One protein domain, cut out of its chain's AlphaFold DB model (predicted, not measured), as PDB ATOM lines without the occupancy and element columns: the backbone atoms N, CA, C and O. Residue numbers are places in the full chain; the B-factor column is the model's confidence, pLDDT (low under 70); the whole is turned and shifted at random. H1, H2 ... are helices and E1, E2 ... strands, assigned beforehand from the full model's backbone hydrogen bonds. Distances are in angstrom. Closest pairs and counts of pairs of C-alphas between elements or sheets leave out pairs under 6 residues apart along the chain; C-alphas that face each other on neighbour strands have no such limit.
ATOM      1  N   ASN A  33     163.050 166.803 195.422       61.50
ATOM      2  CA  ASN A  33     162.859 166.160 194.129       61.50
ATOM      3  C   ASN A  33     161.609 165.262 194.211       61.50
ATOM      4  O   ASN A  33     161.619 164.290 194.971       61.50
ATOM      5  N   PRO A  34     160.546 165.527 193.430       55.91
ATOM      6  CA  PRO A  34     159.307 164.750 193.490       55.91
ATOM      7  C   PRO A  34     159.480 163.267 193.103       55.91
ATOM      8  O   PRO A  34     158.570 162.472 193.338       55.91
ATOM      9  N   ASN A  35     160.635 162.875 192.547       55.59
ATOM     10  CA  ASN A  35     160.937 161.513 192.099       55.59
ATOM     11  C   ASN A  35     161.956 160.751 192.970       55.59
ATOM     12  O   ASN A  35     162.330 159.641 192.599       55.59
ATOM     13  N   ASP A  36     162.384 161.290 194.119       60.25
ATOM     14  CA  ASP A  36     163.419 160.679 194.989       60.25
ATOM     15  C   ASP A  36     163.047 159.263 195.494       60.25
ATOM     16  O   ASP A  36     163.888 158.486 195.915       60.25
ATOM     17  N   ASN A  37     161.774 158.877 195.383       69.62
ATOM     18  CA  ASN A  37     161.199 157.706 196.046       69.62
ATOM     19  C   ASN A  37     160.856 156.534 195.119       69.62
ATOM     20  O   ASN A  37     160.099 155.647 195.513       69.62
ATOM     21  N   ALA A  38     161.312 156.540 193.866       70.12
ATOM     22  CA  ALA A  38     160.932 155.514 192.889       70.12
ATOM     23  C   ALA A  38     161.283 154.080 193.343       70.12
ATOM     24  O   ALA A  38     160.483 153.169 193.155       70.12
ATOM     25  N   TYR A  39     162.440 153.916 193.991       78.00
ATOM     26  CA  TYR A  39     162.967 152.639 194.496       78.00
ATOM     27  C   TYR A  39     163.003 152.581 196.021       78.00
ATOM     28  O   TYR A  39     163.675 151.727 196.584       78.00
ATOM     29  N   MET A  40     162.335 153.522 196.700       78.25
ATOM     30  CA  MET A  40     162.326 153.587 198.170       78.25
ATOM     31  C   MET A  40     163.715 153.726 198.809       78.25
ATOM     32  O   MET A  40     163.921 153.456 199.988       78.25
ATOM     33  N   GLN A  41     164.671 154.182 198.010       79.31
ATOM     34  CA  GLN A  41     166.061 154.423 198.351       79.31
ATOM     35  C   GLN A  41     166.389 155.863 197.973       79.31
ATOM     36  O   GLN A  41     165.725 156.442 197.117       79.31
ATOM     37  N   LYS A  42     167.429 156.435 198.580       78.44
ATOM     38  CA  LYS A  42     167.879 157.788 198.233       78.44
ATOM     39  C   LYS A  42     168.328 157.824 196.775       78.44
ATOM     40  O   LYS A  42     169.044 156.919 196.346       78.44
ATOM     41  N   TYR A  43     168.026 158.904 196.060       78.69
ATOM     42  CA  TYR A  43     168.404 159.090 194.657       78.69
ATOM     43  C   TYR A  43     169.863 158.726 194.350       78.69
ATOM     44  O   TYR A  43     170.127 157.987 193.411       78.69
ATOM     45  N   ARG A  44     170.811 159.170 195.184       80.06
ATOM     46  CA  ARG A  44     172.243 158.872 195.008       80.06
ATOM     47  C   ARG A  44     172.551 157.372 195.044       80.06
ATOM     48  O   ARG A  44     173.427 156.901 194.325       80.06
ATOM     49  N   ASP A  45     171.866 156.634 195.911       84.38
ATOM     50  CA  ASP A  45     172.081 155.196 196.063       84.38
ATOM     51  C   ASP A  45     171.444 154.438 194.887       84.38
ATOM     52  O   ASP A  45     172.042 153.491 194.378       84.38
ATOM     53  N   VAL A  46     170.291 154.914 194.398       86.81
ATOM     54  CA  VAL A  46     169.652 154.418 193.169       86.81
ATOM     55  C   VAL A  46     170.545 154.664 191.959       86.81
ATOM     56  O   VAL A  46     170.807 153.735 191.208       86.81
ATOM     57  N   GLU A  47     171.055 155.883 191.785       86.25
ATOM     58  CA  GLU A  47     171.920 156.267 190.665       86.25
ATOM     59  C   GLU A  47     173.190 155.414 190.620       86.25
ATOM     60  O   GLU A  47     173.545 154.879 189.573       86.25
ATOM     61  N   LYS A  48     173.831 155.200 191.774       89.88
ATOM     62  CA  LYS A  48     175.034 154.368 191.871       89.88
ATOM     63  C   LYS A  48     174.790 152.902 191.489       89.88
ATOM     64  O   LYS A  48     175.723 152.234 191.054       89.88
ATOM     65  N   ASN A  49     173.573 152.395 191.685       90.88
ATOM     66  CA  ASN A  49     173.240 150.977 191.519       90.88
ATOM     67  C   ASN A  49     172.164 150.730 190.449       90.88
ATOM     68  O   ASN A  49     171.561 149.654 190.420       90.88
ATOM     69  N   ILE A  50     171.909 151.703 189.571       89.69
ATOM     70  CA  ILE A  50     170.787 151.649 188.631       89.69
ATOM     71  C   ILE A  50     170.883 150.450 187.688       89.69
ATOM     72  O   ILE A  50     169.883 149.781 187.439       89.69
ATOM     73  N   ASP A  51     172.090 150.117 187.237       91.62
ATOM     74  CA  ASP A  51     172.330 148.986 186.342       91.62
ATOM     75  C   ASP A  51     171.919 147.659 186.990       91.62
ATOM     76  O   ASP A  51     171.293 146.814 186.349       91.62
ATOM     77  N   VAL A  52     172.203 147.500 188.289       92.12
ATOM     78  CA  VAL A  52     171.808 146.315 189.063       92.12
ATOM     79  C   VAL A  52     170.289 146.268 189.209       92.12
ATOM     80  O   VAL A  52     169.683 145.241 188.921       92.12
ATOM     81  N   LEU A  53     169.659 147.389 189.574       91.94
ATOM     82  CA  LEU A  53     168.204 147.473 189.739       91.94
ATOM     83  C   LEU A  53     167.457 147.161 188.435       91.94
ATOM     84  O   LEU A  53     166.441 146.462 188.445       91.94
ATOM     85  N   LEU A  54     167.949 147.668 187.303       91.94
ATOM     86  CA  LEU A  54     167.374 147.412 185.984       91.94
ATOM     87  C   LEU A  54     167.587 145.966 185.536       91.94
ATOM     88  O   LEU A  54     166.652 145.353 185.016       91.94
ATOM     89  N   SER A  55     168.783 145.416 185.757       92.38
ATOM     90  CA  SER A  55     169.094 144.017 185.460       92.38
ATOM     91  C   SER A  55     168.200 143.070 186.260       92.38
ATOM     92  O   SER A  55     167.540 142.212 185.679       92.38
ATOM     93  N   ASP A  56     168.110 143.270 187.575       93.06
ATOM     94  CA  ASP A  56     167.293 142.444 188.468       93.06
ATOM     95  C   ASP A  56     165.803 142.552 188.108       93.06
ATOM     96  O   ASP A  56     165.096 141.543 188.041       93.06
ATOM     97  N   SER A  57     165.334 143.760 187.770       92.88
ATOM     98  CA  SER A  57     163.965 143.968 187.279       92.88
ATOM     99  C   SER A  57     163.702 143.216 185.975       92.88
ATOM    100  O   SER A  57     162.639 142.622 185.815       92.88
ATOM    101  N   LYS A  58     164.654 143.229 185.035       91.69
ATOM    102  CA  LYS A  58     164.529 142.526 183.755       91.69
ATOM    103  C   LYS A  58     164.454 141.016 183.965       91.69
ATOM    104  O   LYS A  58     163.519 140.395 183.466       91.69
ATOM    105  N   VAL A  59     165.380 140.458 184.747       92.12
ATOM    106  CA  VAL A  59     165.404 139.030 185.101       92.12
ATOM    107  C   VAL A  59     164.071 138.613 185.721       92.12
ATOM    108  O   VAL A  59     163.465 137.626 185.302       92.12
ATOM    109  N   PHE A  60     163.555 139.398 186.667       93.31
ATOM    110  CA  PHE A  60     162.261 139.116 187.274       93.31
ATOM    111  C   PHE A  60     161.111 139.160 186.252       93.31
ATOM    112  O   PHE A  60     160.294 138.239 186.201       93.31
ATOM    113  N   LEU A  61     161.053 140.195 185.408       91.44
ATOM    114  CA  LEU A  61     159.971 140.392 184.436       91.44
ATOM    115  C   LEU A  61     159.969 139.398 183.269       91.44
ATOM    116  O   LEU A  61     158.921 139.197 182.650       91.44
ATOM    117  N   GLU A  62     161.106 138.786 182.945       91.19
ATOM    118  CA  GLU A  62     161.175 137.673 181.991       91.19
ATOM    119  C   GLU A  62     160.478 136.420 182.544       91.19
ATOM    120  O   GLU A  62     159.865 135.658 181.795       91.19
ATOM    121  N   ASN A  63     160.499 136.250 183.867       91.62
ATOM    122  CA  ASN A  63     159.943 135.087 184.549       91.62
ATOM    123  C   ASN A  63     158.502 135.298 185.024       91.62
ATOM    124  O   ASN A  63     157.712 134.353 184.999       91.62
ATOM    125  N   TYR A  64     158.139 136.523 185.415       91.94
ATOM    126  CA  TYR A  64     156.843 136.841 186.013       91.94
ATOM    127  C   TYR A  64     156.200 138.112 185.435       91.94
ATOM    128  O   TYR A  64     156.863 139.032 184.957       91.94
ATOM    129  N   SER A  65     154.871 138.174 185.506       91.81
ATOM    130  CA  SER A  65     154.103 139.427 185.519       91.81
ATOM    131  C   SER A  65     153.359 139.533 186.839       91.81
ATOM    132  O   SER A  65     152.880 138.531 187.374       91.81
ATOM    133  N   VAL A  66     153.239 140.756 187.343       93.00
ATOM    134  CA  VAL A  66     152.553 141.043 188.600       93.00
ATOM    135  C   VAL A  66     151.398 141.980 188.313       93.00
ATOM    136  O   VAL A  66     151.577 142.978 187.618       93.00
ATOM    137  N   TYR A  67     150.229 141.674 188.864       93.25
ATOM    138  CA  TYR A  67     149.025 142.483 188.725       93.25
ATOM    139  C   TYR A  67     148.451 142.826 190.095       93.25
ATOM    140  O   TYR A  67     148.489 142.002 191.012       93.25
ATOM    141  N   LEU A  68     147.887 144.026 190.216       90.88
ATOM    142  CA  LEU A  68     147.237 144.504 191.431       90.88
ATOM    143  C   LEU A  68     145.851 145.035 191.087       90.88
ATOM    144  O   LEU A  68     145.720 146.050 190.404       90.88
ATOM    145  N   SER A  69     144.824 144.346 191.578       88.19
ATOM    146  CA  SER A  69     143.425 144.643 191.267       88.19
ATOM    147  C   SER A  69     142.604 144.788 192.542       88.19
ATOM    148  O   SER A  69     142.823 144.076 193.519       88.19
ATOM    149  N   ALA A  70     141.625 145.693 192.530       86.19
ATOM    150  CA  ALA A  70     140.598 145.759 193.575       86.19
ATOM    151  C   ALA A  70     139.549 144.646 193.437       86.19
ATOM    152  O   ALA A  70     138.802 144.358 194.369       86.19
ATOM    153  N   ASN A  71     139.501 144.000 192.272       81.88
ATOM    154  CA  ASN A  71     138.644 142.856 192.024       81.88
ATOM    155  C   ASN A  71     139.415 141.560 192.298       81.88
ATOM    156  O   ASN A  71     140.629 141.484 192.127       81.88
ATOM    157  N   GLN A  72     138.692 140.480 192.594       83.38
ATOM    158  CA  GLN A  72     139.263 139.127 192.714       83.38
ATOM    159  C   GLN A  72     139.745 138.536 191.369       83.38
ATOM    160  O   GLN A  72     140.044 137.347 191.273       83.38
ATOM    161  N   LYS A  73     139.811 139.352 190.312       85.69
ATOM    162  CA  LYS A  73     140.334 139.013 188.987       85.69
ATOM    163  C   LYS A  73     141.228 140.153 188.504       85.69
ATOM    164  O   LYS A  73     140.912 141.322 188.737       85.69
ATOM    165  N   TYR A  74     142.308 139.806 187.812       84.75
ATOM    166  CA  TYR A  74     143.200 140.772 187.178       84.75
ATOM    167  C   TYR A  74     142.849 140.962 185.701       84.75
ATOM    168  O   TYR A  74     142.409 140.035 185.020       84.75
ATOM    169  N   THR A  75     143.080 142.170 185.204       83.56
ATOM    170  CA  THR A  75     143.081 142.504 183.777       83.56
ATOM    171  C   THR A  75     144.503 142.875 183.363       83.56
ATOM    172  O   THR A  75     145.291 143.319 184.190       83.56
ATOM    173  N   LEU A  76     144.838 142.789 182.071       79.75
ATOM    174  CA  LEU A  76     146.132 143.270 181.549       79.75
ATOM    175  C   LEU A  76     146.426 144.727 181.922       79.75
ATOM    176  O   LEU A  76     147.576 145.134 182.036       79.75
ATOM    177  N   GLN A  77     145.374 145.519 182.122       80.31
ATOM    178  CA  GLN A  77     145.523 146.897 182.540       80.31
ATOM    179  C   GLN A  77     146.116 147.011 183.936       80.31
ATOM    180  O   GLN A  77     146.764 148.025 184.134       80.31
ATOM    181  N   ASP A  78     145.951 146.021 184.827       82.56
ATOM    182  CA  ASP A  78     146.319 146.003 186.257       82.56
ATOM    183  C   ASP A  78     147.797 145.685 186.531       82.56
ATOM    184  O   ASP A  78     148.210 145.593 187.688       82.56
ATOM    185  N   GLU A  79     148.604 145.519 185.480       87.88
ATOM    186  CA  GLU A  79     150.019 145.159 185.594       87.88
ATOM    187  C   GLU A  79     150.805 146.231 186.368       87.88
ATOM    188  O   GLU A  79     150.625 147.434 186.141       87.88
ATOM    189  N   LEU A  80     151.664 145.812 187.300       88.75
ATOM    190  CA  LEU A  80     152.634 146.709 187.924       88.75
ATOM    191  C   LEU A  80     153.891 146.753 187.065       88.75
ATOM    192  O   LEU A  80     154.384 145.730 186.589       88.75
ATOM    193  N   ILE A  81     154.441 147.952 186.919       88.38
ATOM    194  CA  ILE A  81     155.585 148.206 186.049       88.38
ATOM    195  C   ILE A  81     156.756 148.779 186.850       88.38
ATOM    196  O   ILE A  81     156.527 149.537 187.796       88.38
ATOM    197  N   PRO A  82     158.012 148.466 186.493       89.19
ATOM    198  CA  PRO A  82     159.166 149.068 187.143       89.19
ATOM    199  C   PRO A  82     159.238 150.578 186.889       89.19
ATOM    200  O   PRO A  82     158.929 151.018 185.775       89.19
ATOM    201  N   PRO A  83     159.704 151.379 187.862       85.25
ATOM    202  CA  PRO A  83     159.700 152.833 187.746       85.25
ATOM    203  C   PRO A  83     160.450 153.408 186.537       85.25
ATOM    204  O   PRO A  83     159.963 154.355 185.925       85.25
ATOM    205  N   TYR A  84     161.592 152.829 186.152       77.12
ATOM    206  CA  TYR A  84     162.387 153.295 185.002       77.12
ATOM    207  C   TYR A  84     162.032 152.622 183.667       77.12
ATOM    208  O   TYR A  84     162.541 153.025 182.626       77.12
ATOM    209  N   LEU A  85     161.147 151.619 183.665       74.56
ATOM    210  CA  LEU A  85     160.723 150.914 182.445       74.56
ATOM    211  C   LEU A  85     159.356 151.388 181.929       74.56
ATOM    212  O   LEU A  85     158.776 150.784 181.022       74.56
ATOM    213  N   ILE A  86     158.858 152.504 182.464       70.25
ATOM    214  CA  ILE A  86     157.676 153.191 181.952       70.25
ATOM    215  C   ILE A  86     158.032 153.785 180.590       70.25
ATOM    216  O   ILE A  86     158.603 154.869 180.483       70.25
ATOM    217  N   LYS A  87     157.697 153.068 179.515       66.12
ATOM    218  CA  LYS A  87     157.804 153.621 178.163       66.12
ATOM    219  C   LYS A  87     156.927 154.869 178.082       66.12
ATOM    220  O   LYS A  87     155.776 154.834 178.522       66.12
ATOM    221  N   ALA A  88     157.448 155.941 177.481       57.50
ATOM    222  CA  ALA A  88     156.646 157.097 177.102       57.50
ATOM    223  C   ALA A  88     155.506 156.604 176.199       57.50
ATOM    224  O   ALA A  88     155.706 156.251 175.035       57.50
ATOM    225  N   LYS A  89     154.317 156.458 176.778       53.91
ATOM    226  CA  LYS A  89     153.161 155.912 176.077       53.91
ATOM    227  C   LYS A  89     152.711 156.982 175.085       53.91
ATOM    228  O   LYS A  89     152.505 158.126 175.489       53.91
ATOM    229  N   LYS A  90     152.562 156.634 173.798       46.03
ATOM    230  CA  LYS A  90     151.844 157.504 172.851       46.03
ATOM    231  C   LYS A  90     150.516 157.881 173.505       46.03
ATOM    232  O   LYS A  90     149.858 157.013 174.079       46.03
ATOM    233  N   ILE A  91     150.167 159.165 173.462       47.69
ATOM    234  CA  ILE A  91     148.922 159.715 174.006       47.69
ATOM    235  C   ILE A  91     147.764 159.191 173.143       47.69
ATOM    236  O   ILE A  91     147.190 159.902 172.332       47.69
ATOM    237  N   GLU A  92     147.446 157.912 173.268       43.06
ATOM    238  CA  GLU A  92     146.266 157.304 172.682       43.06
ATOM    239  C   GLU A  92     145.408 156.814 173.840       43.06
ATOM    240  O   GLU A  92     145.627 155.753 174.415       43.06
ATOM    241  N   LYS A  93     144.440 157.679 174.167       39.56
ATOM    242  CA  LYS A  93     143.318 157.488 175.089       39.56
ATOM    243  C   LYS A  93     143.728 157.304 176.553       39.56
ATOM    244  O   LYS A  93     144.167 156.246 176.983       39.56
ATOM    245  N   THR A  94     143.535 158.401 177.289       41.84
ATOM    246  CA  THR A  94     143.148 158.494 178.701       41.84
ATOM    247  C   THR A  94     143.511 157.261 179.520       41.84
ATOM    248  O   THR A  94     142.801 156.258 179.457       41.84
ATOM    249  N   GLN A  95     144.578 157.347 180.326       46.50
ATOM    250  CA  GLN A  95     144.733 156.452 181.474       46.50
ATOM    251  C   GLN A  95     143.364 156.357 182.148       46.50
ATOM    252  O   GLN A  95     142.848 157.362 182.642       46.50
ATOM    253  N   GLN A  96     142.737 155.182 182.102       53.00
ATOM    254  CA  GLN A  96     141.600 154.908 182.958       53.00
ATOM    255  C   GLN A  96     142.176 154.938 184.366       53.00
ATOM    256  O   GLN A  96     142.761 153.965 184.832       53.00
ATOM    257  N   ASN A  97     142.126 156.115 184.988       58.72
ATOM    258  CA  ASN A  97     142.390 156.282 186.400       58.72
ATOM    259  C   ASN A  97     141.569 155.205 187.104       58.72
ATOM    260  O   ASN A  97     140.340 155.239 187.028       58.72
ATOM    261  N   ILE A  98     142.231 154.218 187.710       67.31
ATOM    262  CA  ILE A  98     141.511 153.215 188.484       67.31
ATOM    263  C   ILE A  98     140.977 153.948 189.699       67.31
ATOM    264  O   ILE A  98     141.743 154.368 190.569       67.31
ATOM    265  N   PHE A  99     139.666 154.152 189.702       73.81
ATOM    266  CA  PHE A  99     138.970 154.750 190.820       73.81
ATOM    267  C   PHE A  99     138.757 153.677 191.880       73.81
ATOM    268  O   PHE A  99     138.072 152.687 191.630       73.81
ATOM    269  N   LEU A 100     139.357 153.873 193.048       76.50
ATOM    270  CA  LEU A 100     139.132 153.026 194.212       76.50
ATOM    271  C   LEU A 100     138.108 153.699 195.124       76.50
ATOM    272  O   LEU A 100     138.295 154.854 195.515       76.50
ATOM    273  N   GLN A 101     137.043 152.967 195.451       72.56
ATOM    274  CA  GLN A 101     136.149 153.300 196.558       72.56
ATOM    275  C   GLN A 101     136.806 152.809 197.847       72.56
ATOM    276  O   GLN A 101     137.302 151.685 197.888       72.56
ATOM    277  N   THR A 102     136.856 153.649 198.876       69.25
ATOM    278  CA  THR A 102     137.554 153.323 200.127       69.25
ATOM    279  C   THR A 102     136.572 152.962 201.240       69.25
ATOM    280  O   THR A 102     135.510 153.581 201.320       69.25
ATOM    281  N   PRO A 103     136.902 151.991 202.117       72.94
ATOM    282  CA  PRO A 103     138.076 151.108 202.085       72.94
ATOM    283  C   PRO A 103     137.975 150.032 200.987       72.94
ATOM    284  O   PRO A 103     136.901 149.502 200.719       72.94
ATOM    285  N   SER A 104     139.110 149.681 200.379       82.12
ATOM    286  CA  SER A 104     139.193 148.632 199.353       82.12
ATOM    287  C   SER A 104     140.210 147.569 199.738       82.12
ATOM    288  O   SER A 104     141.299 147.897 200.202       82.12
ATOM    289  N   LYS A 105     139.890 146.302 199.481       89.25
ATOM    290  CA  LYS A 105     140.858 145.208 199.559       89.25
ATOM    291  C   LYS A 105     141.493 145.006 198.190       89.25
ATOM    292  O   LYS A 105     140.775 144.816 197.210       89.25
ATOM    293  N   LEU A 106     142.819 145.060 198.119       90.69
ATOM    294  CA  LEU A 106     143.562 144.860 196.879       90.69
ATOM    295  C   LEU A 106     144.154 143.452 196.845       90.69
ATOM    296  O   LEU A 106     144.661 142.959 197.851       90.69
ATOM    297  N   TYR A 107     144.085 142.812 195.683       91.62
ATOM    298  CA  TYR A 107     144.541 141.449 195.437       91.62
ATOM    299  C   TYR A 107     145.770 141.461 194.535       91.62
ATOM    300  O   TYR A 107     145.767 142.085 193.468       91.62
ATOM    301  N   LEU A 108     146.808 140.753 194.973       93.25
ATOM    302  CA  LEU A 108     148.069 140.592 194.267       93.25
ATOM    303  C   LEU A 108     148.036 139.291 193.461       93.25
ATOM    304  O   LEU A 108     147.805 138.213 194.010       93.25
ATOM    305  N   PHE A 109     148.306 139.385 192.162       91.88
ATOM    306  CA  PHE A 109     148.390 138.230 191.274       91.88
ATOM    307  C   PHE A 109     149.787 138.143 190.678       91.88
ATOM    308  O   PHE A 109     150.207 139.020 189.925       91.88
ATOM    309  N   LEU A 110     150.485 137.054 190.987       92.12
ATOM    310  CA  LEU A 110     151.754 136.701 190.372       92.12
ATOM    311  C   LEU A 110     151.509 135.643 189.291       92.12
ATOM    312  O   LEU A 110     151.026 134.551 189.583       92.12
ATOM    313  N   VAL A 111     151.856 135.960 188.046       90.56
ATOM    314  CA  VAL A 111     151.668 135.073 186.892       90.56
ATOM    315  C   VAL A 111     153.030 134.679 186.333       90.56
ATOM    316  O   VAL A 111     153.791 135.538 185.896       90.56
ATOM    317  N   SER A 112     153.335 133.380 186.335       89.50
ATOM    318  CA  SER A 112     154.562 132.839 185.732       89.50
ATOM    319  C   SER A 112     154.479 132.900 184.207       89.50
ATOM    320  O   SER A 112     153.507 132.423 183.623       89.50
ATOM    321  N   LYS A 113     155.503 133.456 183.559       87.56
ATOM    322  CA  LYS A 113     155.652 133.500 182.093       87.56
ATOM    323  C   LYS A 113     156.412 132.297 181.552       87.56
ATOM    324  O   LYS A 113     156.108 131.817 180.465       87.56
ATOM    325  N   THR A 114     157.386 131.805 182.315       80.62
ATOM    326  CA  THR A 114     158.199 130.641 181.952       80.62
ATOM    327  C   THR A 114     157.873 129.431 182.825       80.62
ATOM    328  O   THR A 114     157.354 129.568 183.936       80.62
ATOM    329  N   LYS A 115     158.178 128.237 182.305       66.56
ATOM    330  CA  LYS A 115     158.097 126.965 183.041       66.56
ATOM    331  C   LYS A 115     159.373 126.656 183.835       66.56
ATOM    332  O   LYS A 115     159.291 125.899 184.794       66.56
ATOM    333  N   ASN A 116     160.517 127.245 183.471       63.09
ATOM    334  CA  ASN A 116     161.777 127.089 184.207       63.09
ATOM    335  C   ASN A 116     161.891 128.192 185.263       63.09
ATOM    336  O   ASN A 116     162.376 129.284 184.987       63.09
ATOM    337  N   GLN A 117     161.377 127.921 186.460       65.38
ATOM    338  CA  GLN A 117     161.423 128.861 187.577       65.38
ATOM    339  C   GLN A 117     162.759 128.736 188.314       65.38
ATOM    340  O   GLN A 117     162.898 127.943 189.241       65.38
ATOM    341  N   GLU A 118     163.742 129.536 187.909       80.94
ATOM    342  CA  GLU A 118     165.015 129.679 188.639       80.94
ATOM    343  C   GLU A 118     164.938 130.726 189.762       80.94
ATOM    344  O   GLU A 118     165.875 130.884 190.548       80.94
ATOM    345  N   ILE A 119     163.815 131.442 189.846       88.44
ATOM    346  CA  ILE A 119     163.579 132.501 190.820       88.44
ATOM    347  C   ILE A 119     162.718 131.965 191.964       88.44
ATOM    348  O   ILE A 119     161.589 131.523 191.751       88.44
ATOM    349  N   LYS A 120     163.223 132.071 193.197       90.88
ATOM    350  CA  LYS A 120     162.455 131.786 194.417       90.88
ATOM    351  C   LYS A 120     162.096 133.089 195.117       90.88
ATOM    352  O   LYS A 120     162.984 133.815 195.548       90.88
ATOM    353  N   ILE A 121     160.808 133.367 195.279       91.88
ATOM    354  CA  ILE A 121     160.357 134.563 195.999       91.88
ATOM    355  C   ILE A 121     160.508 134.343 197.504       91.88
ATOM    356  O   ILE A 121     160.170 133.276 198.016       91.88
ATOM    357  N   LEU A 122     161.063 135.343 198.187       92.62
ATOM    358  CA  LEU A 122     161.370 135.301 199.614       92.62
ATOM    359  C   LEU A 122     160.409 136.171 200.423       92.62
ATOM    360  O   LEU A 122     159.926 135.725 201.458       92.62
ATOM    361  N   ASN A 123     160.134 137.392 199.955       94.81
ATOM    362  CA  ASN A 123     159.294 138.345 200.677       94.81
ATOM    363  C   ASN A 123     158.597 139.330 199.731       94.81
ATOM    364  O   ASN A 123     159.157 139.689 198.689       94.81
ATOM    365  N   TYR A 124     157.423 139.808 200.140       94.44
ATOM    366  CA  TYR A 124     156.722 140.931 199.525       94.44
ATOM    367  C   TYR A 124     156.556 142.047 200.548       94.44
ATOM    368  O   TYR A 124     156.077 141.801 201.652       94.44
ATOM    369  N   GLN A 125     156.864 143.278 200.153       94.06
ATOM    370  CA  GLN A 125     156.534 144.474 200.921       94.06
ATOM    371  C   GLN A 125     155.729 145.434 200.050       94.06
ATOM    372  O   GLN A 125     156.095 145.723 198.909       94.06
ATOM    373  N   VAL A 126     154.613 145.921 200.583       92.06
ATOM    374  CA  VAL A 126     153.717 146.845 199.887       92.06
ATOM    375  C   VAL A 126     153.730 148.183 200.582       92.06
ATOM    376  O   VAL A 126     153.460 148.279 201.776       92.06
ATOM    377  N   PHE A 127     153.936 149.224 199.795       90.38
ATOM    378  CA  PHE A 127     154.002 150.587 200.269       90.38
ATOM    379  C   PHE A 127     153.045 151.482 199.506       90.38
ATOM    380  O   PHE A 127     152.846 151.316 198.301       90.38
ATOM    381  N   ALA A 128     152.491 152.470 200.199       89.00
ATOM    382  CA  ALA A 128     151.694 153.518 199.587       89.00
ATOM    383  C   ALA A 128     152.322 154.897 199.790       89.00
ATOM    384  O   ALA A 128     152.867 155.223 200.846       89.00
ATOM    385  N   THR A 129     152.213 155.725 198.755       86.12
ATOM    386  CA  THR A 129     152.621 157.129 198.780       86.12
ATOM    387  C   THR A 129     151.573 157.974 198.074       86.12
ATOM    388  O   THR A 129     151.117 157.632 196.983       86.12
ATOM    389  N   ARG A 130     151.201 159.108 198.662       84.06
ATOM    390  CA  ARG A 130     150.281 160.061 198.036       84.06
ATOM    391  C   ARG A 130     151.052 161.096 197.216       84.06
ATOM    392  O   ARG A 130     152.032 161.662 197.691       84.06
ATOM    393  N   TYR A 131     150.608 161.361 195.988       78.12
ATOM    394  CA  TYR A 131     151.178 162.430 195.165       78.12
ATOM    395  C   TYR A 131     150.819 163.812 195.726       78.12
ATOM    396  O   TYR A 131     149.694 164.024 196.176       78.12
ATOM    397  N   TYR A 132     151.753 164.762 195.607       69.50
ATOM    398  CA  TYR A 132     151.574 166.177 195.976       69.50
ATOM    399  C   TYR A 132     151.153 166.409 197.435       69.50
ATOM    400  O   TYR A 132     150.440 167.365 197.737       69.50
ATOM    401  N   ASP A 133     151.571 165.533 198.347       66.88
ATOM    402  CA  ASP A 133     151.339 165.726 199.773       66.88
ATOM    403  C   ASP A 133     152.588 166.365 200.403       66.88
ATOM    404  O   ASP A 133     153.583 165.698 200.678       66.88
ATOM    405  N   ASN A 134     152.547 167.694 200.566       56.47
ATOM    406  CA  ASN A 134     153.646 168.498 201.120       56.47
ATOM    407  C   ASN A 134     153.960 168.144 202.587       56.47
ATOM    408  O   ASN A 134     155.091 168.339 203.038       56.47
ATOM    409  N   ASP A 135     152.983 167.604 203.323       53.97
ATOM    410  CA  ASP A 135     153.165 167.123 204.698       53.97
ATOM    411  C   ASP A 135     153.828 165.734 204.717       53.97
ATOM    412  O   ASP A 135     154.463 165.321 205.694       53.97
ATOM    413  N   TYR A 136     153.709 165.012 203.605       51.62
ATOM    414  CA  TYR A 136     154.159 163.644 203.408       51.62
ATOM    415  C   TYR A 136     155.570 163.645 202.809       51.62
ATOM    416  O   TYR A 136     155.803 163.284 201.658       51.62
ATOM    417  N   LYS A 137     156.532 164.091 203.624       54.66
ATOM    418  CA  LYS A 137     157.978 164.165 203.336       54.66
ATOM    419  C   LYS A 137     158.595 162.796 203.007       54.66
ATOM    420  O   LYS A 137     159.334 162.252 203.823       54.66
ATOM    421  N   ASN A 138     158.291 162.219 201.849       52.09
ATOM    422  CA  ASN A 138     158.812 160.917 201.422       52.09
ATOM    423  C   ASN A 138     158.506 159.770 202.404       52.09
ATOM    424  O   ASN A 138     159.245 158.790 202.464       52.09
ATOM    425  N   LYS A 139     157.435 159.886 203.203       63.62
ATOM    426  CA  LYS A 139     156.990 158.764 204.029       63.62
ATOM    427  C   LYS A 139     156.360 157.713 203.122       63.62
ATOM    428  O   LYS A 139     155.681 158.041 202.153       63.62
ATOM    429  N   PHE A 140     156.633 156.459 203.430       71.69
ATOM    430  CA  PHE A 140     155.970 155.320 202.828       71.69
ATOM    431  C   PHE A 140     155.162 154.670 203.933       71.69
ATOM    432  O   PHE A 140     155.731 154.309 204.964       71.69
ATOM    433  N   ASP A 141     153.860 154.527 203.725       81.50
ATOM    434  CA  ASP A 141     153.069 153.702 204.626       81.50
ATOM    435  C   ASP A 141     153.250 152.253 204.181       81.50
ATOM    436  O   ASP A 141     152.825 151.881 203.084       81.50
ATOM    437  N   LEU A 142     153.927 151.452 205.012       86.19
ATOM    438  CA  LEU A 142     153.977 150.004 204.846       86.19
ATOM    439  C   LEU A 142     152.564 149.464 205.081       86.19
ATOM    440  O   LEU A 142     152.040 149.537 206.191       86.19
ATOM    441  N   LEU A 143     151.945 148.955 204.021       88.25
ATOM    442  CA  LEU A 143     150.595 148.400 204.058       88.25
ATOM    443  C   LEU A 143     150.599 146.912 204.400       88.25
ATOM    444  O   LEU A 143     149.672 146.430 205.046       88.25
ATOM    445  N   ALA A 144     151.611 146.178 203.936       89.56
ATOM    446  CA  ALA A 144     151.739 144.749 204.181       89.56
ATOM    447  C   ALA A 144     153.178 144.272 203.989       89.56
ATOM    448  O   ALA A 144     153.887 144.761 203.108       89.56
ATOM    449  N   GLU A 145     153.560 143.270 204.775       92.12
ATOM    450  CA  GLU A 145     154.800 142.515 204.631       92.12
ATOM    451  C   GLU A 145     154.511 141.036 204.910       92.12
ATOM    452  O   GLU A 145     154.088 140.686 206.011       92.12
ATOM    453  N   ASP A 146     154.670 140.183 203.898       89.19
ATOM    454  CA  ASP A 146     154.436 138.738 204.009       89.19
ATOM    455  C   ASP A 146     155.146 138.003 202.860       89.19
ATOM    456  O   ASP A 146     155.126 138.455 201.716       89.19
ATOM    457  N   ALA A 147     155.713 136.827 203.133       87.19
ATOM    458  CA  ALA A 147     156.288 135.933 202.130       87.19
ATOM    459  C   ALA A 147     155.243 135.336 201.169       87.19
ATOM    460  O   ALA A 147     155.576 134.987 200.038       87.19
ATOM    461  N   ASN A 148     153.981 135.219 201.592       88.75
ATOM    462  CA  ASN A 148     152.882 134.647 200.808       88.75
ATOM    463  C   ASN A 148     151.738 135.647 200.592       88.75
ATOM    464  O   ASN A 148     150.560 135.276 200.619       88.75
ATOM    465  N   LEU A 149     152.079 136.919 200.375       89.56
ATOM    466  CA  LEU A 149     151.098 137.984 200.220       89.56
ATOM    467  C   LEU A 149     150.148 137.723 199.036       89.56
ATOM    468  O   LEU A 149     150.560 137.678 197.879       89.56
ATOM    469  N   LYS A 150     148.849 137.594 199.325       90.88
ATOM    470  CA  LYS A 150     147.784 137.458 198.308       90.88
ATOM    471  C   LYS A 150     146.892 138.689 198.206       90.88
ATOM    472  O   LYS A 150     146.312 138.955 197.158       90.88
ATOM    473  N   SER A 151     146.738 139.417 199.305       92.12
ATOM    474  CA  SER A 151     145.887 140.600 199.377       92.12
ATOM    475  C   SER A 151     146.235 141.442 200.592       92.12
ATOM    476  O   SER A 151     146.705 140.890 201.585       92.12
ATOM    477  N   PHE A 152     145.905 142.724 200.549       92.31
ATOM    478  CA  PHE A 152     146.047 143.643 201.674       92.31
ATOM    479  C   PHE A 152     144.910 144.666 201.673       92.31
ATOM    480  O   PHE A 152     144.287 144.929 200.637       92.31
ATOM    481  N   ASP A 153     144.636 145.232 202.844       90.38
ATOM    482  CA  ASP A 153     143.623 146.267 202.992       90.38
ATOM    483  C   ASP A 153     144.225 147.637 202.669       90.38
ATOM    484  O   ASP A 153     145.314 147.993 203.119       90.38
ATOM    485  N   PHE A 154     143.504 148.416 201.868       89.38
ATOM    486  CA  PHE A 154     143.875 149.771 201.490       89.38
ATOM    487  C   PHE A 154     142.748 150.736 201.870       89.38
ATOM    488  O   PHE A 154     141.715 150.831 201.199       89.38
ATOM    489  N   ALA A 155     142.963 151.449 202.975       86.62
ATOM    490  CA  ALA A 155     142.022 152.400 203.563       86.62
ATOM    491  C   ALA A 155     142.684 153.782 203.759       86.62
ATOM    492  O   ALA A 155     142.911 154.214 204.891       86.62
ATOM    493  N   PRO A 156     143.057 154.478 202.670       83.62
ATOM    494  CA  PRO A 156     143.693 155.787 202.763       83.62
ATOM    495  C   PRO A 156     142.728 156.826 203.349       83.62
ATOM    496  O   PRO A 156     141.572 156.919 202.948       83.62
ATOM    497  N   GLN A 157     143.221 157.665 204.262       80.75
ATOM    498  CA  GLN A 157     142.410 158.698 204.927       80.75
ATOM    499  C   GLN A 157     142.096 159.906 204.030       80.75
ATOM    500  O   GLN A 157     141.145 160.645 204.280       80.75
ATOM    501  N   LYS A 158     142.918 160.144 203.001       83.00
ATOM    502  CA  LYS A 158     142.809 161.301 202.108       83.00
ATOM    503  C   LYS A 158     142.545 160.854 200.669       83.00
ATOM    504  O   LYS A 158     143.222 159.968 200.145       83.00
ATOM    505  N   GLN A 159     141.633 161.549 199.994       85.69
ATOM    506  CA  GLN A 159     141.385 161.384 198.559       85.69
ATOM    507  C   GLN A 159     142.581 161.832 197.710       85.69
ATOM    508  O   GLN A 159     143.440 162.589 198.168       85.69
ATOM    509  N   GLY A 160     142.618 161.426 196.445       85.81
ATOM    510  CA  GLY A 160     143.595 161.910 195.469       85.81
ATOM    511  C   GLY A 160     144.357 160.793 194.770       85.81
ATOM    512  O   GLY A 160     143.916 159.647 194.732       85.81
ATOM    513  N   ARG A 161     145.497 161.147 194.175       86.31
ATOM    514  CA  ARG A 161     146.349 160.199 193.454       86.31
ATOM    515  C   ARG A 161     147.301 159.513 194.422       86.31
ATOM    516  O   ARG A 161     148.106 160.173 195.078       86.31
ATOM    517  N   TRP A 162     147.219 158.195 194.465       87.25
ATOM    518  CA  TRP A 162     148.071 157.335 195.264       87.25
ATOM    519  C   TRP A 162     148.931 156.479 194.348       87.25
ATOM    520  O   TRP A 162     148.468 155.996 193.320       87.25
ATOM    521  N   LYS A 163     150.182 156.292 194.739       88.38
ATOM    522  CA  LYS A 163     151.110 155.348 194.143       88.38
ATOM    523  C   LYS A 163     151.277 154.188 195.106       88.38
ATOM    524  O   LYS A 163     151.608 154.411 196.270       88.38
ATOM    525  N   ILE A 164     151.059 152.976 194.618       90.25
ATOM    526  CA  ILE A 164     151.402 151.758 195.340       90.25
ATOM    527  C   ILE A 164     152.692 151.217 194.739       90.25
ATOM    528  O   ILE A 164     152.777 151.031 193.524       90.25
ATOM    529  N   THR A 165     153.677 150.973 195.595       91.25
ATOM    530  CA  THR A 165     154.961 150.370 195.246       91.25
ATOM    531  C   THR A 165     155.063 149.016 195.935       91.25
ATOM    532  O   THR A 165     154.879 148.905 197.143       91.25
ATOM    533  N   LEU A 166     155.342 147.986 195.152       93.75
ATOM    534  CA  LEU A 166     155.600 146.628 195.592       93.75
ATOM    535  C   LEU A 166     157.100 146.356 195.475       93.75
ATOM    536  O   LEU A 166     157.649 146.400 194.373       93.75
ATOM    537  N   GLU A 167     157.736 146.053 196.599       94.50
ATOM    538  CA  GLU A 167     159.074 145.471 196.646       94.50
ATOM    539  C   GLU A 167     158.929 143.947 196.742       94.50
ATOM    540  O   GLU A 167     158.245 143.431 197.628       94.50
ATOM    541  N   ILE A 168     159.565 143.220 195.825       94.44
ATOM    542  CA  ILE A 168     159.656 141.758 195.879       94.44
ATOM    543  C   ILE A 168     161.122 141.394 196.042       94.44
ATOM    544  O   ILE A 168     161.946 141.705 195.179       94.44
ATOM    545  N   THR A 169     161.432 140.711 197.138       95.44
ATOM    546  CA  THR A 169     162.754 140.125 197.365       95.44
ATOM    547  C   THR A 169     162.740 138.688 196.868       95.44
ATOM    548  O   THR A 169     161.864 137.900 197.235       95.44
ATOM    549  N   PHE A 170     163.699 138.338 196.019       94.25
ATOM    550  CA  PHE A 170     163.790 137.023 195.402       94.25
ATOM    551  C   PHE A 170     165.230 136.519 195.338       94.25
ATOM    552  O   PHE A 170     166.187 137.287 195.318       94.25
ATOM    553  N   LEU A 171     165.374 135.199 195.295       94.06
ATOM    554  CA  LEU A 171     166.636 134.508 195.096       94.06
ATOM    555  C   LEU A 171     166.763 134.109 193.624       94.06
ATOM    556  O   LEU A 171     165.875 133.434 193.100       94.06
ATOM    557  N   TYR A 172     167.873 134.470 192.988       90.44
ATOM    558  CA  TYR A 172     168.236 134.049 191.635       90.44
ATOM    559  C   TYR A 172     169.703 133.602 191.628       90.44
ATOM    560  O   TYR A 172     170.575 134.351 192.059       90.44
ATOM    561  N   HIS A 173     169.984 132.355 191.228       87.06
ATOM    562  CA  HIS A 173     171.318 131.726 191.336       87.06
ATOM    563  C   HIS A 173     172.013 131.945 192.696       87.06
ATOM    564  O   HIS A 173     173.181 132.320 192.755       87.06
ATOM    565  N   GLN A 174     171.292 131.728 193.803       85.19
ATOM    566  CA  GLN A 174     171.792 131.926 195.179       85.19
ATOM    567  C   GLN A 174     172.159 133.374 195.549       85.19
ATOM    568  O   GLN A 174     172.641 133.617 196.653       85.19
ATOM    569  N   LYS A 175     171.889 134.345 194.673       91.38
ATOM    570  CA  LYS A 175     171.997 135.771 194.967       91.38
ATOM    571  C   LYS A 175     170.622 136.320 195.337       91.38
ATOM    572  O   LYS A 175     169.640 136.067 194.639       91.38
ATOM    573  N   GLU A 176     170.558 137.067 196.434       93.50
ATOM    574  CA  GLU A 176     169.369 137.834 196.797       93.50
ATOM    575  C   GLU A 176     169.307 139.115 195.959       93.50
ATOM    576  O   GLU A 176     170.280 139.868 195.868       93.50
ATOM    577  N   SER A 177     168.154 139.336 195.341       93.56
ATOM    578  CA  SER A 177     167.875 140.440 194.434       93.56
ATOM    579  C   SER A 177     166.496 141.015 194.733       93.56
ATOM    580  O   SER A 177     165.631 140.361 195.322       93.56
ATOM    581  N   LYS A 178     166.295 142.272 194.334       93.94
ATOM    582  CA  LYS A 178     165.063 143.015 194.604       93.94
ATOM    583  C   LYS A 178     164.505 143.606 193.327       93.94
ATOM    584  O   LYS A 178     165.245 144.143 192.505       93.94
ATOM    585  N   VAL A 179     163.187 143.554 193.189       93.69
ATOM    586  CA  VAL A 179     162.463 144.266 192.138       93.69
ATOM    587  C   VAL A 179     161.444 145.203 192.767       93.69
ATOM    588  O   VAL A 179     160.764 144.853 193.731       93.69
ATOM    589  N   TYR A 180     161.344 146.393 192.189       93.38
ATOM    590  CA  TYR A 180     160.391 147.420 192.579       93.38
ATOM    591  C   TYR A 180     159.406 147.605 191.439       93.38
ATOM    592  O   TYR A 180     159.799 147.945 190.322       93.38
ATOM    593  N   LEU A 181     158.130 147.370 191.714       92.94
ATOM    594  CA  LEU A 181     157.046 147.514 190.754       92.94
ATOM    595  C   LEU A 181     156.046 148.522 191.299       92.94
ATOM    596  O   LEU A 181     155.751 148.516 192.488       92.94
ATOM    597  N   GLN A 182     155.514 149.395 190.454       91.06
ATOM    598  CA  GLN A 182     154.618 150.451 190.906       91.06
ATOM    599  C   GLN A 182     153.384 150.592 190.028       91.06
ATOM    600  O   GLN A 182     153.373 150.213 188.851       91.06
ATOM    601  N   ARG A 183     152.341 151.167 190.627       88.25
ATOM    602  CA  ARG A 183     151.087 151.488 189.959       88.25
ATOM    603  C   ARG A 183     150.370 152.658 190.629       88.25
ATOM    604  O   ARG A 183     150.359 152.771 191.853       88.25
ATOM    605  N   ASP A 184     149.717 153.474 189.807       87.31
ATOM    606  CA  ASP A 184     148.924 154.620 190.248       87.31
ATOM    607  C   ASP A 184     147.437 154.265 190.374       87.31
ATOM    608  O   ASP A 184     146.850 153.636 189.491       87.31
ATOM    609  N   PHE A 185     146.814 154.766 191.435       85.94
ATOM    610  CA  PHE A 185     145.385 154.680 191.708       85.94
ATOM    611  C   PHE A 185     144.825 156.062 192.041       85.94
ATOM    612  O   PHE A 185     145.518 156.925 192.585       85.94
ATOM    613  N   VAL A 186     143.549 156.282 191.736       87.31
ATOM    614  CA  VAL A 186     142.836 157.499 192.130       87.31
ATOM    615  C   VAL A 186     141.785 157.138 193.159       87.31
ATOM    616  O   VAL A 186     140.848 156.400 192.887       87.31
ATOM    617  N   VAL A 187     141.928 157.689 194.352       85.50
ATOM    618  CA  VAL A 187     140.985 157.500 195.448       85.50
ATOM    619  C   VAL A 187     139.977 158.636 195.435       85.50
ATOM    620  O   VAL A 187     140.361 159.810 195.462       85.50
ATOM    621  N   LYS A 188     138.694 158.277 195.420       80.69
ATOM    622  CA  LYS A 188     137.560 159.187 195.603       80.69
ATOM    623  C   LYS A 188     136.722 158.654 196.767       80.69
ATOM    624  O   LYS A 188     136.541 157.439 196.845       80.69
TER     625      LYS A 188
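AT A GLANCE: This is residues 33 to 188 of the 189 residues of an uncharacterized protein of Helicobacter anseris (UniProt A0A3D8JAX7). A long, strongly curled sheet of five strands, E2 E8 E7 E4 E5, wraps partly round a small sheet of three, E1 E3 E6, the two making a sandwich whose sides nearly come together where E5 lies beside E6 and E1 near E8. Helix H2 packs across E8, short H1 makes a corner with it, and residues 87 to 94 of the long link from E1 to E2 stick out. The printed part has 156 residues, with two named helices and then eight named strands along the chain. The five-stranded sheet is mixed, the three-stranded one antiparallel, and the class is mixed, helices and strands. The whole is compact, with a radius of gyration of the C-alphas of 15.5 A and spans of 43 by 37 by 35 A.

HOW THE PARTS SIT: H1, residues 43 to 48, and H2, residues 50 to 63, are close but not clearly touching, about perpendicular at 83 degrees; their closest C-alphas, of Val 46 and Leu 53, are 7.9 A apart. Every O i to N i+4 pair is within hydrogen-bond range in H1, and 9 of 10 in H2. H2 lies over E8, residues 175 to 188, at a height over the sheet of 7.9 A, and runs across the strands, at 85 degrees to E8 on the local plane. Their closest C-alphas, of Ser 57 and Val 179, are 5.1 A apart. E1, residues 64 to 69, is antiparallel to E3, residues 104 to 112, with N 67 and O 109 at 2.9 A. E3 is also antiparallel to E6, residues 151 to 154, with N 106 and O 152 at 2.9 A. E2, residues 99 to 101, is parallel to E8, with N 100 and O 186 at 2.9 A. E8 forms a hairpin with E7, residues 160 to 172, with N 166 and O 181 at 2.7 A. E7 is antiparallel to E4, residues 119 to 130, with N 127 and O 165 at 2.8 A. E4 forms a hairpin with E5, residues 141 to 146, with N 126 and O 144 at 2.9 A. The two sheets make a sandwich, face to face, 8.5 A centre to centre where they face each other.

IN THESE COORDINATES: H1 begins at C-alpha 43, (168.404, 159.090, 194.657). H2 is 20.2 A long and E3 25.9 A. E4, 31.4 A, bends by 68 degrees at residue 122. E7 is 37.4 A long; E8, 41.6 A, ends at C-alpha 188, (137.560, 159.187, 195.603).

THE WHOLE: The two C-alphas farthest apart, of Lys 115 and Asp 135, are 45.9 A apart. The printed part has no cut. The link E1 to E2, 29 residues, is long. Mean pLDDT of the printed part is 81.8; residues 33 to 37, 87 to 98, 102, 115 to 117 and 132 to 139 are under 70.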